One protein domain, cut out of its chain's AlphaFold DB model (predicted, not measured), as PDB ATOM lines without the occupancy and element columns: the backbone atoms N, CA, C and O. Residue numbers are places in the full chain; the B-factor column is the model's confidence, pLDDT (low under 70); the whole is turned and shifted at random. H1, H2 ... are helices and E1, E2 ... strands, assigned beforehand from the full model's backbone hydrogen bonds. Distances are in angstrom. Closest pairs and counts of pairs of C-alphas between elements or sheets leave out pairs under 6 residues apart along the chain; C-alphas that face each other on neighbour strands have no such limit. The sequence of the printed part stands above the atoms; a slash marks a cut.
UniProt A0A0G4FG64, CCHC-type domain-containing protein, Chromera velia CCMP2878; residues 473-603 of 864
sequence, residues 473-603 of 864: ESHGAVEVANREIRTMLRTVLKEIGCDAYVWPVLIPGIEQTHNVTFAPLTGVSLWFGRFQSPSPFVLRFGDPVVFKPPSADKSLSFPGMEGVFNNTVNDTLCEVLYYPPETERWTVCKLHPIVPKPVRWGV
ATOM      1  N   GLU A 473     -77.130 -57.763 232.728       74.69
ATOM      2  CA  GLU A 473     -75.823 -57.096 232.675       74.69
ATOM      3  C   GLU A 473     -74.974 -57.547 231.483       74.69
ATOM      4  O   GLU A 473     -74.234 -56.743 230.921       74.69
ATOM      5  N   SER A 474     -75.139 -58.798 231.031       77.38
ATOM      6  CA  SER A 474     -74.477 -59.284 229.813       77.38
ATOM      7  C   SER A 474     -74.924 -58.543 228.545       77.38
ATOM      8  O   SER A 474     -74.200 -58.551 227.553       77.38
ATOM      9  N   HIS A 475     -76.060 -57.840 228.613       82.62
ATOM     10  CA  HIS A 475     -76.645 -57.023 227.550       82.62
ATOM     11  C   HIS A 475     -76.646 -55.526 227.895       82.62
ATOM     12  O   HIS A 475     -77.349 -54.745 227.257       82.62
ATOM     13  N   GLY A 476     -75.852 -55.097 228.888       85.88
ATOM     14  CA  GLY A 476     -75.890 -53.733 229.427       85.88
ATOM     15  C   GLY A 476     -75.722 -52.630 228.374       85.88
ATOM     16  O   GLY A 476     -76.425 -51.625 228.428       85.88
ATOM     17  N   ALA A 477     -74.862 -52.838 227.373       84.38
ATOM     18  CA  ALA A 477     -74.685 -51.887 226.271       84.38
ATOM     19  C   ALA A 477     -75.970 -51.696 225.440       84.38
ATOM     20  O   ALA A 477     -76.335 -50.570 225.108       84.38
ATOM     21  N   VAL A 478     -76.691 -52.785 225.156       86.75
ATOM     22  CA  VAL A 478     -77.963 -52.746 224.417       86.75
ATOM     23  C   VAL A 478     -79.056 -52.090 225.259       86.75
ATOM     24  O   VAL A 478     -79.842 -51.304 224.741       86.75
ATOM     25  N   GLU A 479     -79.089 -52.346 226.568       89.31
ATOM     26  CA  GLU A 479     -80.051 -51.701 227.470       89.31
ATOM     27  C   GLU A 479     -79.837 -50.184 227.575       89.31
ATOM     28  O   GLU A 479     -80.803 -49.413 227.597       89.31
ATOM     29  N   VAL A 480     -78.580 -49.729 227.583       87.62
ATOM     30  CA  VAL A 480     -78.249 -48.298 227.527       87.62
ATOM     31  C   VAL A 480     -78.720 -47.687 226.206       87.62
ATOM     32  O   VAL A 480     -79.434 -46.683 226.241       87.62
ATOM     33  N   ALA A 481     -78.432 -48.326 225.069       86.12
ATOM     34  CA  ALA A 481     -78.900 -47.868 223.759       86.12
ATOM     35  C   ALA A 481     -80.439 -47.812 223.681       86.12
ATOM     36  O   ALA A 481     -81.013 -46.817 223.238       86.12
ATOM     37  N   ASN A 482     -81.133 -48.829 224.202       89.69
ATOM     38  CA  ASN A 482     -82.597 -48.854 224.280       89.69
ATOM     39  C   ASN A 482     -83.148 -47.671 225.086       89.69
ATOM     40  O   ASN A 482     -84.164 -47.074 224.718       89.69
ATOM     41  N   ARG A 483     -82.501 -47.329 226.204       90.44
ATOM     42  CA  ARG A 483     -82.882 -46.177 227.025       90.44
ATOM     43  C   ARG A 483     -82.664 -44.863 226.278       90.44
ATOM     44  O   ARG A 483     -83.538 -43.999 226.334       90.44
ATOM     45  N   GLU A 484     -81.542 -44.710 225.584       88.50
ATOM     46  CA  GLU A 484     -81.225 -43.517 224.787       88.50
ATOM     47  C   GLU A 484     -82.230 -43.311 223.651       88.50
ATOM     48  O   GLU A 484     -82.844 -42.248 223.575       88.50
ATOM     49  N   ILE A 485     -82.498 -44.348 222.850       89.00
ATOM     50  CA  ILE A 485     -83.483 -44.308 221.755       89.00
ATOM     51  C   ILE A 485     -84.871 -43.938 222.281       89.00
ATOM     52  O   ILE A 485     -85.525 -43.049 221.737       89.00
ATOM     53  N   ARG A 486     -85.319 -44.558 223.383       91.06
ATOM     54  CA  ARG A 486     -86.608 -44.210 224.011       91.06
ATOM     55  C   ARG A 486     -86.645 -42.766 224.503       91.06
ATOM     56  O   ARG A 486     -87.704 -42.148 224.463       91.06
ATOM     57  N   THR A 487     -85.523 -42.245 224.993       90.75
ATOM     58  CA  THR A 487     -85.428 -40.872 225.500       90.75
ATOM     59  C   THR A 487     -85.502 -39.880 224.346       90.75
ATOM     60  O   THR A 487     -86.349 -38.994 224.385       90.75
ATOM     61  N   MET A 488     -84.717 -40.092 223.283       89.56
ATOM     62  CA  MET A 488     -84.792 -39.292 222.058       89.56
ATOM     63  C   MET A 488     -86.205 -39.310 221.479       89.56
ATOM     64  O   MET A 488     -86.763 -38.251 221.231       89.56
ATOM     65  N   LEU A 489     -86.839 -40.480 221.370       91.12
ATOM     66  CA  LEU A 489     -88.200 -40.584 220.845       91.12
ATOM     67  C   LEU A 489     -89.215 -39.759 221.651       91.12
ATOM     68  O   LEU A 489     -90.025 -39.045 221.065       91.12
ATOM     69  N   ARG A 490     -89.172 -39.823 222.988       89.94
ATOM     70  CA  ARG A 490     -90.075 -39.029 223.842       89.94
ATOM     71  C   ARG A 490     -89.836 -37.534 223.687       89.94
ATOM     72  O   ARG A 490     -90.800 -36.781 223.591       89.94
ATOM     73  N   THR A 491     -88.572 -37.121 223.683       89.38
ATOM     74  CA  THR A 491     -88.188 -35.722 223.495       89.38
ATOM     75  C   THR A 491     -88.701 -35.210 222.161       89.38
ATOM     76  O   THR A 491     -89.391 -34.206 222.111       89.38
ATOM     77  N   VAL A 492     -88.449 -35.953 221.091       87.62
ATOM     78  CA  VAL A 492     -88.844 -35.592 219.734       87.62
ATOM     79  C   VAL A 492     -90.357 -35.476 219.584       87.62
ATOM     80  O   VAL A 492     -90.837 -34.492 219.029       87.62
ATOM     81  N   LEU A 493     -91.117 -36.450 220.094       88.88
ATOM     82  CA  LEU A 493     -92.582 -36.390 220.055       88.88
ATOM     83  C   LEU A 493     -93.105 -35.138 220.772       88.88
ATOM     84  O   LEU A 493     -94.056 -34.519 220.302       88.88
ATOM     85  N   LYS A 494     -92.455 -34.740 221.873       88.62
ATOM     86  CA  LYS A 494     -92.809 -33.545 222.640       88.62
ATOM     87  C   LYS A 494     -92.424 -32.243 221.927       88.62
ATOM     88  O   LYS A 494     -93.255 -31.346 221.869       88.62
ATOM     89  N   GLU A 495     -91.204 -32.141 221.405       87.25
ATOM     90  CA  GLU A 495     -90.675 -30.920 220.775       87.25
ATOM     91  C   GLU A 495     -91.323 -30.642 219.412       87.25
ATOM     92  O   GLU A 495     -91.671 -29.504 219.116       87.25
ATOM     93  N   ILE A 496     -91.537 -31.677 218.589       86.19
ATOM     94  CA  ILE A 496     -92.212 -31.518 217.290       86.19
ATOM     95  C   ILE A 496     -93.735 -31.369 217.475       86.19
ATOM     96  O   ILE A 496     -94.420 -30.842 216.602       86.19
ATOM     97  N   GLY A 497     -94.287 -31.811 218.610       86.19
ATOM     98  CA  GLY A 497     -95.737 -31.871 218.814       86.19
ATOM     99  C   GLY A 497     -96.393 -32.961 217.961       86.19
ATOM    100  O   GLY A 497     -97.508 -32.797 217.466       86.19
ATOM    101  N   CYS A 498     -95.680 -34.071 217.754       86.62
ATOM    102  CA  CYS A 498     -96.174 -35.212 216.995       86.62
ATOM    103  C   CYS A 498     -97.072 -36.110 217.838       86.62
ATOM    104  O   CYS A 498     -96.761 -36.440 218.984       86.62
ATOM    105  N   ASP A 499     -98.133 -36.612 217.215       88.06
ATOM    106  CA  ASP A 499     -98.948 -37.663 217.805       88.06
ATOM    107  C   ASP A 499     -98.152 -38.961 217.969       88.06
ATOM    108  O   ASP A 499     -97.280 -39.304 217.162       88.06
ATOM    109  N   ALA A 500     -98.525 -39.756 218.974       87.06
ATOM    110  CA  ALA A 500     -97.839 -41.006 219.274       87.06
ATOM    111  C   ALA A 500     -97.800 -41.970 218.076       87.06
ATOM    112  O   ALA A 500     -96.818 -42.683 217.938       87.06
ATOM    113  N   TYR A 501     -98.797 -41.985 217.178       89.69
ATOM    114  CA  TYR A 501     -98.810 -42.907 216.027       89.69
ATOM    115  C   TYR A 501     -97.662 -42.680 215.031       89.69
ATOM    116  O   TYR A 501     -97.356 -43.582 214.255       89.69
ATOM    117  N   VAL A 502     -97.021 -41.505 215.051       90.62
ATOM    118  CA  VAL A 502     -95.924 -41.145 214.139       90.62
ATOM    119  C   VAL A 502     -94.608 -41.814 214.551       90.62
ATOM    120  O   VAL A 502     -93.682 -41.892 213.750       90.62
ATOM    121  N   TRP A 503     -94.517 -42.366 215.769       91.44
ATOM    122  CA  TRP A 503     -93.278 -42.926 216.313       91.44
ATOM    123  C   TRP A 503     -92.505 -43.875 215.373       91.44
ATOM    124  O   TRP A 503     -91.283 -43.727 215.327       91.44
ATOM    125  N   PRO A 504     -93.129 -44.791 214.589       92.19
ATOM    126  CA  PRO A 504     -92.379 -45.715 213.736       92.19
ATOM    127  C   PRO A 504     -91.609 -44.990 212.631       92.19
ATOM    128  O   PRO A 504     -90.524 -45.416 212.250       92.19
ATOM    129  N   VAL A 505     -92.161 -43.876 212.146       91.62
ATOM    130  CA  VAL A 505     -91.557 -43.036 211.107       91.62
ATOM    131  C   VAL A 505     -90.341 -42.289 211.644       91.62
ATOM    132  O   VAL A 505     -89.411 -42.026 210.892       91.62
ATOM    133  N   LEU A 506     -90.321 -41.956 212.934       92.12
ATOM    134  CA  LEU A 506     -89.240 -41.179 213.545       92.12
ATOM    135  C   LEU A 506     -87.999 -42.029 213.848       92.12
ATOM    136  O   LEU A 506     -86.903 -41.486 213.975       92.12
ATOM    137  N   ILE A 507     -88.149 -43.355 213.970       92.44
ATOM    138  CA  ILE A 507     -87.052 -44.259 214.349       92.44
ATOM    139  C   ILE A 507     -85.835 -44.136 213.419       92.44
ATOM    140  O   ILE A 507     -84.740 -43.949 213.948       92.44
ATOM    141  N   PRO A 508     -85.971 -44.160 212.077       92.00
ATOM    142  CA  PRO A 508     -84.827 -43.987 211.183       92.00
ATOM    143  C   PRO A 508     -84.090 -42.653 211.368       92.00
ATOM    144  O   PRO A 508     -82.864 -42.604 211.288       92.00
ATOM    145  N   GLY A 509     -84.819 -41.564 211.630       91.88
ATOM    146  CA  GLY A 509     -84.222 -40.252 211.881       91.88
ATOM    147  C   GLY A 509     -83.484 -40.179 213.217       91.88
ATOM    148  O   GLY A 509     -82.370 -39.653 213.299       91.88
ATOM    149  N   ILE A 510     -84.064 -40.789 214.255       91.56
ATOM    150  CA  ILE A 510     -83.437 -40.936 215.573       91.56
ATOM    151  C   ILE A 510     -82.176 -41.796 215.480       91.56
ATOM    152  O   ILE A 510     -81.158 -41.428 216.054       91.56
ATOM    153  N   GLU A 511     -82.209 -42.902 214.737       90.38
ATOM    154  CA  GLU A 511     -81.048 -43.769 214.518       90.38
ATOM    155  C   GLU A 511     -79.910 -43.015 213.820       90.38
ATOM    156  O   GLU A 511     -78.767 -43.037 214.282       90.38
ATOM    157  N   GLN A 512     -80.211 -42.296 212.733       89.62
ATOM    158  CA  GLN A 512     -79.208 -41.485 212.038       89.62
ATOM    159  C   GLN A 512     -78.608 -40.432 212.961       89.62
ATOM    160  O   GLN A 512     -77.394 -40.247 212.973       89.62
ATOM    161  N   THR A 513     -79.441 -39.789 213.776       89.12
ATOM    162  CA  THR A 513     -79.003 -38.749 214.713       89.12
ATOM    163  C   THR A 513     -78.172 -39.317 215.852       89.12
ATOM    164  O   THR A 513     -77.124 -38.765 216.173       89.12
ATOM    165  N   HIS A 514     -78.571 -40.450 216.422       88.50
ATOM    166  CA  HIS A 514     -77.796 -41.149 217.445       88.50
ATOM    167  C   HIS A 514     -76.406 -41.517 216.933       88.50
ATOM    168  O   HIS A 514     -75.409 -41.235 217.595       88.50
ATOM    169  N   ASN A 515     -76.323 -42.032 215.705       88.94
ATOM    170  CA  ASN A 515     -75.056 -42.443 215.111       88.94
ATOM    171  C   ASN A 515     -74.098 -41.271 214.843       88.94
ATOM    172  O   ASN A 515     -72.882 -41.432 214.932       88.94
ATOM    173  N   VAL A 516     -74.616 -40.091 214.506       87.50
ATOM    174  CA  VAL A 516     -73.793 -38.916 214.158       87.50
ATOM    175  C   VAL A 516     -73.546 -37.963 215.324       87.50
ATOM    176  O   VAL A 516     -72.677 -37.098 215.216       87.50
ATOM    177  N   THR A 517     -74.288 -38.105 216.421       86.25
ATOM    178  CA  THR A 517     -74.121 -37.271 217.614       86.25
ATOM    179  C   THR A 517     -72.831 -37.650 218.333       86.25
ATOM    180  O   THR A 517     -72.520 -38.826 218.519       86.25
ATOM    181  N   PHE A 518     -72.058 -36.640 218.723       84.44
ATOM    182  CA  PHE A 518     -70.829 -36.831 219.483       84.44
ATOM    183  C   PHE A 518     -71.158 -37.219 220.923       84.44
ATOM    184  O   PHE A 518     -71.922 -36.526 221.597       84.44
ATOM    185  N   ALA A 519     -70.573 -38.315 221.403       82.50
ATOM    186  CA  ALA A 519     -70.702 -38.674 222.805       82.50
ATOM    187  C   ALA A 519     -69.876 -37.692 223.661       82.50
ATOM    188  O   ALA A 519     -68.692 -37.499 223.376       82.50
ATOM    189  N   PRO A 520     -70.445 -37.092 224.728       80.56
ATOM    190  CA  PRO A 520     -69.750 -36.072 225.522       80.56
ATOM    191  C   PRO A 520     -68.438 -36.555 226.146       80.56
ATOM    192  O   PRO A 520     -67.504 -35.779 226.291       80.56
ATOM    193  N   LEU A 521     -68.375 -37.837 226.519       79.56
ATOM    194  CA  LEU A 521     -67.218 -38.420 227.202       79.56
ATOM    195  C   LEU A 521     -66.055 -38.720 226.256       79.56
ATOM    196  O   LEU A 521     -64.906 -38.623 226.664       79.56
ATOM    197  N   THR A 522     -66.342 -39.121 225.017       83.50
ATOM    198  CA  THR A 522     -65.302 -39.501 224.052       83.50
ATOM    199  C   THR A 522     -64.975 -38.376 223.082       83.50
ATOM    200  O   THR A 522     -63.944 -38.438 222.425       83.50
ATOM    201  N   GLY A 523     -65.854 -37.378 222.938       87.50
ATOM    202  CA  GLY A 523     -65.730 -36.351 221.904       87.50
ATOM    203  C   GLY A 523     -65.844 -36.914 220.484       87.50
ATOM    204  O   GLY A 523     -65.487 -36.233 219.528       87.50
ATOM    205  N   VAL A 524     -66.333 -38.151 220.329       87.25
ATOM    206  CA  VAL A 524     -66.394 -38.883 219.056       87.25
ATOM    207  C   VAL A 524     -67.809 -39.426 218.843       87.25
ATOM    208  O   VAL A 524     -68.449 -39.899 219.783       87.25
ATOM    209  N   SER A 525     -68.327 -39.338 217.614       88.62
ATOM    210  CA  SER A 525     -69.613 -39.943 217.242       88.62
ATOM    211  C   SER A 525     -69.460 -41.426 216.900       88.62
ATOM    212  O   SER A 525     -68.391 -41.863 216.475       88.62
ATOM    213  N   LEU A 526     -70.529 -42.214 217.037       88.00
ATOM    214  CA  LEU A 526     -70.512 -43.643 216.685       88.00
ATOM    215  C   LEU A 526     -70.159 -43.865 215.206       88.00
ATOM    216  O   LEU A 526     -69.434 -44.801 214.868       88.00
ATOM    217  N   TRP A 527     -70.619 -42.967 214.332       89.75
ATOM    218  CA  TRP A 527     -70.276 -42.954 212.916       89.75
ATOM    219  C   TRP A 527     -68.775 -42.770 212.710       89.75
ATOM    220  O   TRP A 527     -68.152 -43.556 211.998       89.75
ATOM    221  N   PHE A 528     -68.180 -41.767 213.357       89.31
ATOM    222  CA  PHE A 528     -66.748 -41.524 213.239       89.31
ATOM    223  C   PHE A 528     -65.934 -42.668 213.853       89.31
ATOM    224  O   PHE A 528     -64.981 -43.129 213.240       89.31
ATOM    225  N   GLY A 529     -66.351 -43.200 215.005       90.00
ATOM    226  CA  GLY A 529     -65.692 -44.349 215.630       90.00
ATOM    227  C   GLY A 529     -65.690 -45.604 214.748       90.00
ATOM    228  O   GLY A 529     -64.733 -46.372 214.781       90.00
ATOM    229  N   ARG A 530     -66.732 -45.807 213.929       89.94
ATOM    230  CA  ARG A 530     -66.843 -46.962 213.025       89.94
ATOM    231  C   ARG A 530     -66.185 -46.750 211.663       89.94
ATOM    232  O   ARG A 530     -65.565 -47.673 211.147       89.94
ATOM    233  N   PHE A 531     -66.379 -45.583 211.053       89.56
ATOM    234  CA  PHE A 531     -66.002 -45.319 209.659       89.56
ATOM    235  C   PHE A 531     -64.821 -44.362 209.503       89.56
ATOM    236  O   PHE A 531     -64.423 -44.104 208.369       89.56
ATOM    237  N   GLN A 532     -64.314 -43.790 210.600       89.81
ATOM    238  CA  GLN A 532     -63.201 -42.831 210.622       89.81
ATOM    239  C   GLN A 532     -63.372 -41.674 209.621       89.81
ATOM    240  O   GLN A 532     -62.419 -41.153 209.051       89.81
ATOM    241  N   SER A 533     -64.621 -41.280 209.368       88.31
ATOM    242  CA  SER A 533     -64.990 -40.248 208.400       88.31
ATOM    243  C   SER A 533     -66.136 -39.395 208.940       88.31
ATOM    244  O   SER A 533     -66.928 -39.870 209.763       88.31
ATOM    245  N   PRO A 534     -66.242 -38.120 208.524       83.62
ATOM    246  CA  PRO A 534     -67.367 -37.278 208.907       83.62
ATOM    247  C   PRO A 534     -68.676 -37.834 208.333       83.62
ATOM    248  O   PRO A 534     -68.699 -38.456 207.270       83.62
ATOM    249  N   SER A 535     -69.788 -37.591 209.031       80.81
ATOM    250  CA  SER A 535     -71.097 -38.041 208.554       80.81
ATOM    251  C   SER A 535     -71.457 -37.350 207.231       80.81
ATOM    252  O   SER A 535     -71.376 -36.121 207.181       80.81
ATOM    253  N   PRO A 536     -71.935 -38.077 206.205       78.31
ATOM    254  CA  PRO A 536     -72.302 -37.484 204.915       78.31
ATOM    255  C   PRO A 536     -73.588 -36.642 204.981       78.31
ATOM    256  O   PRO A 536     -73.911 -35.917 204.041       78.31
ATOM    257  N   PHE A 537     -74.343 -36.742 206.079       77.25
ATOM    258  CA  PHE A 537     -75.636 -36.088 206.236       77.25
ATOM    259  C   PHE A 537     -75.475 -34.598 206.555       77.25
ATOM    260  O   PHE A 537     -74.945 -34.235 207.605       77.25
ATOM    261  N   VAL A 538     -75.959 -33.753 205.641       78.19
ATOM    262  CA  VAL A 538     -75.956 -32.286 205.777       78.19
ATOM    263  C   VAL A 538     -77.099 -31.801 206.670       78.19
ATOM    264  O   VAL A 538     -76.897 -30.894 207.469       78.19
ATOM    265  N   LEU A 539     -78.282 -32.404 206.532       85.19
ATOM    266  CA  LEU A 539     -79.446 -32.139 207.378       85.19
ATOM    267  C   LEU A 539     -79.506 -33.170 208.505       85.19
ATOM    268  O   LEU A 539     -79.197 -34.350 208.302       85.19
ATOM    269  N   ARG A 540     -79.898 -32.718 209.691       85.94
ATOM    270  CA  ARG A 540     -80.141 -33.553 210.866       85.94
ATOM    271  C   ARG A 540     -81.638 -33.743 211.062       85.94
ATOM    272  O   ARG A 540     -82.452 -32.917 210.652       85.94
ATOM    273  N   PHE A 541     -81.996 -34.858 211.692       90.56
ATOM    274  CA  PHE A 541     -83.363 -35.069 212.145       90.56
ATOM    275  C   PHE A 541     -83.805 -33.883 213.010       90.56
ATOM    276  O   PHE A 541     -83.058 -33.452 213.889       90.56
ATOM    277  N   GLY A 542     -85.018 -33.386 212.785       88.44
ATOM    278  CA  GLY A 542     -85.549 -32.245 213.528       88.44
ATOM    279  C   GLY A 542     -85.277 -30.889 212.875       88.44
ATOM    280  O   GLY A 542     -85.918 -29.914 213.260       88.44
ATOM    281  N   ASP A 543     -84.399 -30.811 211.869       90.00
ATOM    282  CA  ASP A 543     -84.136 -29.546 211.182       90.00
ATOM    283  C   ASP A 543     -85.404 -29.056 210.458       90.00
ATOM    284  O   ASP A 543     -85.990 -29.806 209.663       90.00
ATOM    285  N   PRO A 544     -85.836 -27.800 210.675       91.00
ATOM    286  CA  PRO A 544     -86.950 -27.229 209.936       91.00
ATOM    287  C   PRO A 544     -86.538 -27.009 208.479       91.00
ATOM    288  O   PRO A 544     -85.509 -26.395 208.175       91.00
ATOM    289  N   VAL A 545     -87.350 -27.512 207.552       93.50
ATOM    290  CA  VAL A 545     -87.092 -27.464 206.114       93.50
ATOM    291  C   VAL A 545     -88.298 -26.953 205.343       93.50
ATOM    292  O   VAL A 545     -89.443 -27.242 205.669       93.50
ATOM    293  N   VAL A 546     -88.026 -26.236 204.258       93.00
ATOM    294  CA  VAL A 546     -89.016 -25.844 203.259       93.00
ATOM    295  C   VAL A 546     -88.838 -26.719 202.027       93.00
ATOM    296  O   VAL A 546     -87.724 -26.873 201.515       93.00
ATOM    297  N   PHE A 547     -89.930 -27.278 201.520       91.25
ATOM    298  CA  PHE A 547     -89.926 -28.092 200.308       91.25
ATOM    299  C   PHE A 547     -91.203 -27.886 199.490       91.25
ATOM    300  O   PHE A 547     -92.179 -27.305 199.951       91.25
ATOM    301  N   LYS A 548     -91.207 -28.356 198.242       87.44
ATOM    302  CA  LYS A 548     -92.431 -28.423 197.434       87.44
ATOM    303  C   LYS A 548     -92.919 -29.869 197.415       87.44
ATOM    304  O   LYS A 548     -92.148 -30.725 196.971       87.44
ATOM    305  N   PRO A 549     -94.131 -30.167 197.917       79.88
ATOM    306  CA  PRO A 549     -94.646 -31.525 197.882       79.88
ATOM    307  C   PRO A 549     -94.854 -31.973 196.423       79.88
ATOM    308  O   PRO A 549     -95.184 -31.141 195.575       79.88
ATOM    309  N   PRO A 550     -94.687 -33.271 196.105       75.50
ATOM    310  CA  PRO A 550     -94.846 -33.789 194.743       75.50
ATOM    311  C   PRO A 550     -96.251 -33.582 194.168       75.50
ATOM    312  O   PRO A 550     -96.407 -33.538 192.951       75.50
ATOM    313  N   SER A 551     -97.256 -33.472 195.041       68.38
ATOM    314  CA  SER A 551     -98.661 -33.247 194.695       68.38
ATOM    315  C   SER A 551     -98.997 -31.792 194.366       68.38
ATOM    316  O   SER A 551    -100.092 -31.535 193.879       68.38
ATOM    317  N   ALA A 552     -98.097 -30.835 194.624       62.81
ATOM    318  CA  ALA A 552     -98.338 -29.452 194.239       62.81
ATOM    319  C   ALA A 552     -98.256 -29.333 192.713       62.81
ATOM    320  O   ALA A 552     -97.197 -29.567 192.119       62.81
ATOM    321  N   ASP A 553     -99.374 -28.964 192.087       58.25
ATOM    322  CA  ASP A 553     -99.442 -28.711 190.654       58.25
ATOM    323  C   ASP A 553     -98.303 -27.785 190.214       58.25
ATOM    324  O   ASP A 553     -98.104 -26.690 190.746       58.25
ATOM    325  N   LYS A 554     -97.553 -28.221 189.195       58.88
ATOM    326  CA  LYS A 554     -96.393 -27.492 188.649       58.88
ATOM    327  C   LYS A 554     -96.746 -26.085 188.143       58.88
ATOM    328  O   LYS A 554     -95.841 -25.296 187.887       58.88
ATOM    329  N   SER A 555     -98.034 -25.798 187.954       49.81
ATOM    330  CA  SER A 555     -98.570 -24.563 187.381       49.81
ATOM    331  C   SER A 555     -98.744 -23.425 188.388       49.81
ATOM    332  O   SER A 555     -98.780 -22.271 187.970       49.81
ATOM    333  N   LEU A 556     -98.812 -23.705 189.693       50.31
ATOM    334  CA  LEU A 556     -99.021 -22.686 190.724       50.31
ATOM    335  C   LEU A 556     -97.800 -22.615 191.637       50.31
ATOM    336  O   LEU A 556     -97.399 -23.589 192.273       50.31
ATOM    337  N   SER A 557     -97.169 -21.440 191.692       51.19
ATOM    338  CA  SER A 557     -96.043 -21.161 192.579       51.19
ATOM    339  C   SER A 557     -96.523 -21.105 194.029       51.19
ATOM    340  O   SER A 557     -96.653 -20.027 194.610       51.19
ATOM    341  N   PHE A 558     -96.809 -22.262 194.622       56.81
ATOM    342  CA  PHE A 558     -97.073 -22.319 196.047       56.81
ATOM    343  C   PHE A 558     -95.818 -21.855 196.802       56.81
ATOM    344  O   PHE A 558     -94.700 -22.261 196.435       56.81
ATOM    345  N   PRO A 559     -95.976 -21.002 197.834       66.69
ATOM    346  CA  PRO A 559     -94.929 -20.831 198.830       66.69
ATOM    347  C   PRO A 559     -94.592 -22.233 199.348       66.69
ATOM    348  O   PRO A 559     -95.493 -23.047 199.551       66.69
ATOM    349  N   GLY A 560     -93.303 -22.564 199.427       80.31
ATOM    350  CA  GLY A 560     -92.890 -23.903 199.838       80.31
ATOM    351  C   GLY A 560     -93.538 -24.291 201.169       80.31
ATOM    352  O   GLY A 560     -93.805 -23.439 202.012       80.31
ATOM    353  N   MET A 561     -93.829 -25.574 201.327       87.62
ATOM    354  CA  MET A 561     -94.408 -26.121 202.540       87.62
ATOM    355  C   MET A 561     -93.307 -26.323 203.576       87.62
ATOM    356  O   MET A 561     -92.236 -26.846 203.255       87.62
ATOM    357  N   GLU A 562     -93.575 -25.897 204.804       90.88
ATOM    358  CA  GLU A 562     -92.705 -26.150 205.945       90.88
ATOM    359  C   GLU A 562     -92.923 -27.570 206.468       90.88
ATOM    360  O   GLU A 562     -94.044 -28.082 206.529       90.88
ATOM    361  N   GLY A 563     -91.828 -28.215 206.838       92.81
ATOM    362  CA  GLY A 563     -91.817 -29.505 207.501       92.81
ATOM    363  C   GLY A 563     -90.544 -29.678 208.310       92.81
ATOM    364  O   GLY A 563     -89.698 -28.791 208.392       92.81
ATOM    365  N   VAL A 564     -90.409 -30.850 208.903       93.19
ATOM    366  CA  VAL A 564     -89.281 -31.259 209.725       93.19
ATOM    367  C   VAL A 564     -88.554 -32.381 209.007       93.19
ATOM    368  O   VAL A 564     -89.152 -33.386 208.620       93.19
ATOM    369  N   PHE A 565     -87.253 -32.216 208.798       94.38
ATOM    370  CA  PHE A 565     -86.437 -33.253 208.190       94.38
ATOM    371  C   PHE A 565     -86.422 -34.504 209.078       94.38
ATOM    372  O   PHE A 565     -86.154 -34.411 210.278       94.38
ATOM    373  N   ASN A 566     -86.706 -35.672 208.494       93.94
ATOM    374  CA  ASN A 566     -86.696 -36.941 209.215       93.94
ATOM    375  C   ASN A 566     -85.359 -37.667 209.001       93.94
ATOM    376  O   ASN A 566     -84.510 -37.728 209.886       93.94
ATOM    377  N   ASN A 567     -85.132 -38.204 207.807       94.19
ATOM    378  CA  ASN A 567     -83.957 -39.020 207.525       94.19
ATOM    379  C   ASN A 567     -83.580 -38.993 206.041       94.19
ATOM    380  O   ASN A 567     -84.396 -38.718 205.160       94.19
ATOM    381  N   THR A 568     -82.328 -39.346 205.756       92.06
ATOM    382  CA  THR A 568     -81.875 -39.653 204.392       92.06
ATOM    383  C   THR A 568     -81.913 -41.163 204.198       92.06
ATOM    384  O   THR A 568     -81.124 -41.869 204.813       92.06
ATOM    385  N   VAL A 569     -82.806 -41.688 203.362       90.56
ATOM    386  CA  VAL A 569     -82.868 -43.135 203.091       90.56
ATOM    387  C   VAL A 569     -81.698 -43.556 202.202       90.56
ATOM    388  O   VAL A 569     -81.067 -44.580 202.443       90.56
ATOM    389  N   ASN A 570     -81.408 -42.760 201.171       89.31
ATOM    390  CA  ASN A 570     -80.268 -42.923 200.271       89.31
ATOM    391  C   ASN A 570     -79.968 -41.594 199.548       89.31
ATOM    392  O   ASN A 570     -80.666 -40.600 199.746       89.31
ATOM    393  N   ASP A 571     -78.978 -41.586 198.654       86.94
ATOM    394  CA  ASP A 571     -78.552 -40.384 197.913       86.94
ATOM    395  C   ASP A 571     -79.644 -39.770 197.015       86.94
ATOM    396  O   ASP A 571     -79.527 -38.625 196.577       86.94
ATOM    397  N   THR A 572     -80.723 -40.512 196.751       90.38
ATOM    398  CA  THR A 572     -81.842 -40.105 195.887       90.38
ATOM    399  C   THR A 572     -83.151 -39.875 196.636       90.38
ATOM    400  O   THR A 572     -84.096 -39.347 196.049       90.38
ATOM    401  N   LEU A 573     -83.219 -40.246 197.918       92.38
ATOM    402  CA  LEU A 573     -84.447 -40.273 198.703       92.38
ATOM    403  C   LEU A 573     -84.192 -39.841 200.152       92.38
ATOM    404  O   LEU A 573     -83.443 -40.478 200.890       92.38
ATOM    405  N   CYS A 574     -84.893 -38.804 200.586       93.38
ATOM    406  CA  CYS A 574     -85.046 -38.400 201.973       93.38
ATOM    407  C   CYS A 574     -86.526 -38.342 202.345       93.38
ATOM    408  O   CYS A 574     -87.394 -38.159 201.482       93.38
ATOM    409  N   GLU A 575     -86.806 -38.441 203.636       94.94
ATOM    410  CA  GLU A 575     -88.150 -38.277 204.173       94.94
ATOM    411  C   GLU A 575     -88.232 -36.987 204.985       94.94
ATOM    412  O   GLU A 575     -87.338 -36.644 205.762       94.94
ATOM    413  N   VAL A 576     -89.321 -36.256 204.780       94.69
ATOM    414  CA  VAL A 576     -89.651 -35.035 205.508       94.69
ATOM    415  C   VAL A 576     -91.023 -35.228 206.122       94.69
ATOM    416  O   VAL A 576     -91.976 -35.599 205.435       94.69
ATOM    417  N   LEU A 577     -91.120 -34.984 207.418       94.38
ATOM    418  CA  LEU A 577     -92.372 -35.006 208.140       94.38
ATOM    419  C   LEU A 577     -93.031 -33.632 208.033       94.38
ATOM    420  O   LEU A 577     -92.387 -32.616 208.262       94.38
ATOM    421  N   TYR A 578     -94.308 -33.570 207.688       93.06
ATOM    422  CA  TYR A 578     -95.025 -32.302 207.600       93.06
ATOM    423  C   TYR A 578     -96.472 -32.467 208.042       93.06
ATOM    424  O   TYR A 578     -96.991 -33.583 208.109       93.06
ATOM    425  N   TYR A 579     -97.117 -31.351 208.358       90.12
ATOM    426  CA  TYR A 579     -98.498 -31.324 208.817       90.12
ATOM    427  C   TYR A 579     -99.359 -30.608 207.764       90.12
ATOM    428  O   TYR A 579     -99.392 -29.375 207.731       90.12
ATOM    429  N   PRO A 580     -99.996 -31.347 206.834       85.81
ATOM    430  CA  PRO A 580    -100.813 -30.754 205.790       85.81
ATOM    431  C   PRO A 580    -102.057 -30.103 206.414       85.81
ATOM    432  O   PRO A 580    -102.713 -30.730 207.248       85.81
ATOM    433  N   PRO A 581    -102.447 -28.895 205.971       80.44
ATOM    434  CA  PRO A 581    -103.663 -28.246 206.459       80.44
ATOM    435  C   PRO A 581    -104.945 -28.995 206.060       80.44
ATOM    436  O   PRO A 581    -105.982 -28.783 206.671       80.44
ATOM    437  N   GLU A 582    -104.886 -29.853 205.040       82.75
ATOM    438  CA  GLU A 582    -106.046 -30.578 204.504       82.75
ATOM    439  C   GLU A 582    -106.415 -31.818 205.324       82.75
ATOM    440  O   GLU A 582    -107.588 -32.152 205.448       82.75
ATOM    441  N   THR A 583    -105.417 -32.531 205.855       82.50
ATOM    442  CA  THR A 583    -105.629 -33.816 206.536       82.50
ATOM    443  C   THR A 583    -105.568 -33.707 208.051       82.50
ATOM    444  O   THR A 583    -105.928 -34.674 208.724       82.50
ATOM    445  N   GLU A 584    -105.068 -32.582 208.580       86.00
ATOM    446  CA  GLU A 584    -104.822 -32.367 210.013       86.00
ATOM    447  C   GLU A 584    -104.066 -33.546 210.663       86.00
ATOM    448  O   GLU A 584    -104.270 -33.905 211.826       86.00
ATOM    449  N   ARG A 585    -103.180 -34.194 209.894       89.94
ATOM    450  CA  ARG A 585    -102.398 -35.352 210.336       89.94
ATOM    451  C   ARG A 585    -100.973 -35.288 209.831       89.94
ATOM    452  O   ARG A 585    -100.724 -35.049 208.652       89.94
ATOM    453  N   TRP A 586    -100.041 -35.611 210.718       91.81
ATOM    454  CA  TRP A 586     -98.635 -35.761 210.380       91.81
ATOM    455  C   TRP A 586     -98.458 -36.764 209.242       91.81
ATOM    456  O   TRP A 586     -98.868 -37.922 209.331       91.81
ATOM    457  N   THR A 587     -97.857 -36.289 208.158       91.06
ATOM    458  CA  THR A 587     -97.687 -37.032 206.913       91.06
ATOM    459  C   THR A 587     -96.216 -37.045 206.524       91.06
ATOM    460  O   THR A 587     -95.473 -36.094 206.769       91.06
ATOM    461  N   VAL A 588     -95.785 -38.149 205.918       93.12
ATOM    462  CA  VAL A 588     -94.409 -38.331 205.451       93.12
ATOM    463  C   VAL A 588     -94.337 -38.023 203.969       93.12
ATOM    464  O   VAL A 588     -95.010 -38.662 203.161       93.12
ATOM    465  N   CYS A 589     -93.490 -37.069 203.605       92.44
ATOM    466  CA  CYS A 589     -93.171 -36.755 202.225       92.44
ATOM    467  C   CYS A 589     -91.834 -37.384 201.838       92.44
ATOM    468  O   CYS A 589     -90.825 -37.177 202.512       92.44
ATOM    469  N   LYS A 590     -91.817 -38.115 200.725       93.69
ATOM    470  CA  LYS A 590     -90.609 -38.700 200.141       93.69
ATOM    471  C   LYS A 590     -90.098 -37.807 199.017       93.69
ATOM    472  O   LYS A 590     -90.821 -37.544 198.059       93.69
ATOM    473  N   LEU A 591     -88.866 -37.328 199.141       93.19
ATOM    474  CA  LEU A 591     -88.280 -36.306 198.270       93.19
ATOM    475  C   LEU A 591     -86.837 -36.657 197.918       93.19
ATOM    476  O   LEU A 591     -86.207 -37.449 198.602       93.19
ATOM    477  N   HIS A 592     -86.278 -36.026 196.889       91.62
ATOM    478  CA  HIS A 592     -84.833 -36.087 196.666       91.62
ATOM    479  C   HIS A 592     -84.104 -35.211 197.708       91.62
ATOM    480  O   HIS A 592     -84.556 -34.084 197.920       91.62
ATOM    481  N   PRO A 593     -82.954 -35.626 198.286       90.19
ATOM    482  CA  PRO A 593     -82.237 -34.883 199.339       90.19
ATOM    483  C   PRO A 593     -81.871 -33.433 198.992       90.19
ATOM    484  O   PRO A 593     -81.663 -32.603 199.869       90.19
ATOM    485  N   ILE A 594     -81.816 -33.100 197.700       89.00
ATOM    486  CA  ILE A 594     -81.543 -31.737 197.214       89.00
ATOM    487  C   ILE A 594     -82.742 -30.782 197.343       89.00
ATOM    488  O   ILE A 594     -82.552 -29.564 197.290       89.00
ATOM    489  N   VAL A 595     -83.960 -31.322 197.441       90.12
ATOM    490  CA  VAL A 595     -85.223 -30.573 197.435       90.12
ATOM    491  C   VAL A 595     -85.468 -29.847 198.757       90.12
ATOM    492  O   VAL A 595     -85.684 -28.636 198.688       90.12
ATOM    493  N   PRO A 596     -85.440 -30.507 199.935       91.81
ATOM    494  CA  PRO A 596     -85.642 -29.801 201.191       91.81
ATOM    495  C   PRO A 596     -84.508 -28.805 201.422       91.81
ATOM    496  O   PRO A 596     -83.323 -29.136 201.323       91.81
ATOM    497  N   LYS A 597     -84.874 -27.556 201.706       90.94
ATOM    498  CA  LYS A 597     -83.934 -26.493 202.062       90.94
ATOM    499  C   LYS A 597     -84.124 -26.130 203.529       90.94
ATOM    500  O   LYS A 597     -85.268 -25.937 203.926       90.94
ATOM    501  N   PRO A 598     -83.050 -26.004 204.323       89.94
ATOM    502  CA  PRO A 598     -83.179 -25.595 205.715       89.94
ATOM    503  C   PRO A 598     -83.790 -24.194 205.795       89.94
ATOM    504  O   PRO A 598     -83.424 -23.303 205.016       89.94
ATOM    505  N   VAL A 599     -84.709 -23.997 206.740       85.31
ATOM    506  CA  VAL A 599     -85.263 -22.677 207.057       85.31
ATOM    507  C   VAL A 599     -84.129 -21.827 207.637       85.31
ATOM    508  O   VAL A 599     -83.550 -22.152 208.672       85.31
ATOM    509  N   ARG A 600     -83.747 -20.741 206.953       69.38
ATOM    510  CA  ARG A 600     -82.749 -19.797 207.480       69.38
ATOM    511  C   ARG A 600     -83.447 -18.804 208.406       69.38
ATOM    512  O   ARG A 600     -84.250 -18.008 207.929       69.38
ATOM    513  N   TRP A 601     -83.043 -18.769 209.676       45.69
ATOM    514  CA  TRP A 601     -83.561 -17.882 210.738       45.69
ATOM    515  C   TRP A 601     -83.331 -16.363 210.538       45.69
ATOM    516  O   TRP A 601     -83.390 -15.590 211.481       45.69
ATOM    517  N   GLY A 602     -83.047 -15.910 209.314       34.97
ATOM    518  CA  GLY A 602     -82.876 -14.493 208.963       34.97
ATOM    519  C   GLY A 602     -83.825 -14.004 207.866       34.97
ATOM    520  O   GLY A 602     -83.647 -12.906 207.357       34.97
ATOM    521  N   VAL A 603     -84.791 -14.832 207.452       33.28
ATOM    522  CA  VAL A 603     -85.776 -14.512 206.399       33.28
ATOM    523  C   VAL A 603     -87.201 -14.429 206.972       33.28
ATOM    524  O   VAL A 603     -88.135 -14.089 206.255       33.28
TER     525      VAL A 603
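Overview. This is residues 473 to 603 of the 864 residues of the protein "CCHC-type domain-containing protein" of Chromera velia CCMP2878 (UniProt A0A0G4FG64). A strongly twisted sheet of four strands has the helix H2 packed slantwise over one face; the long helix H1 packs on H2, and its residues 473 to 480 stick out. Short H3, at the last residues of H2, lies toward one end of the long axis, and the loop 548 to 560 toward the other. The printed part has 131 residues in the order H1 H2 H3 E1 E2 E3 E4, class mixed; the antiparallel sheet runs E1 E2 E3 E4, a meander, each strand the antiparallel neighbour of the one before. It is only just compact, close to loose, with a radius of gyration of the C-alphas of 16.5 A, and spans 58 by 32 by 28 A.

Arrangement. Look first at E2, residues 561 to 570, which bends by 75 degrees at residue 564. Beside it E1, residues 544 to 547, has N 545 and O 563 at 2.8 A. E3, residues 573 to 578, pairs with E2 through N 564 and O 577, 2.7 A. E4, residues 587 to 591, pairs with E3 through N 576 and O 589, 2.9 A. H2, residues 500 to 516, is on one face, making two layers, a helix over a sheet, at a height over the sheet of 9.1 A; the closest C-alphas to E2 are Gly 509 and Asn 567, 4.5 A. H1, residues 473 to 496, touches H2 at Met 488 and Ile 510, closest C-alphas 6.8 A apart, at a steep tilt of 62 degrees, opposite ways. H3, residues 526 to 531, touches H2 at Asn 515 and Leu 526, closest C-alphas 5.0 A apart. Every O i to N i+4 pair is within hydrogen-bond range in H3, against 18 of 20 in H1 and 9 of 13 in H2.

Along the chain. Find C-alpha 473 at (-75.823, -57.096, 232.675); from there H1 runs 34.1 A. H2 covers 24.7 A and E2 22.1 A. E4 ends at C-alpha 591, (-88.280, -36.306, 198.270).

Size, cuts and confidence. The C-alphas of Glu 473 and Ser 555, the two farthest apart, are 60.2 A apart. The printed part has no cut; the links H3 to E1 and E1 to E2 are long. Look for pLDDT under 70 at residues 551 to 559 and 600 to 603.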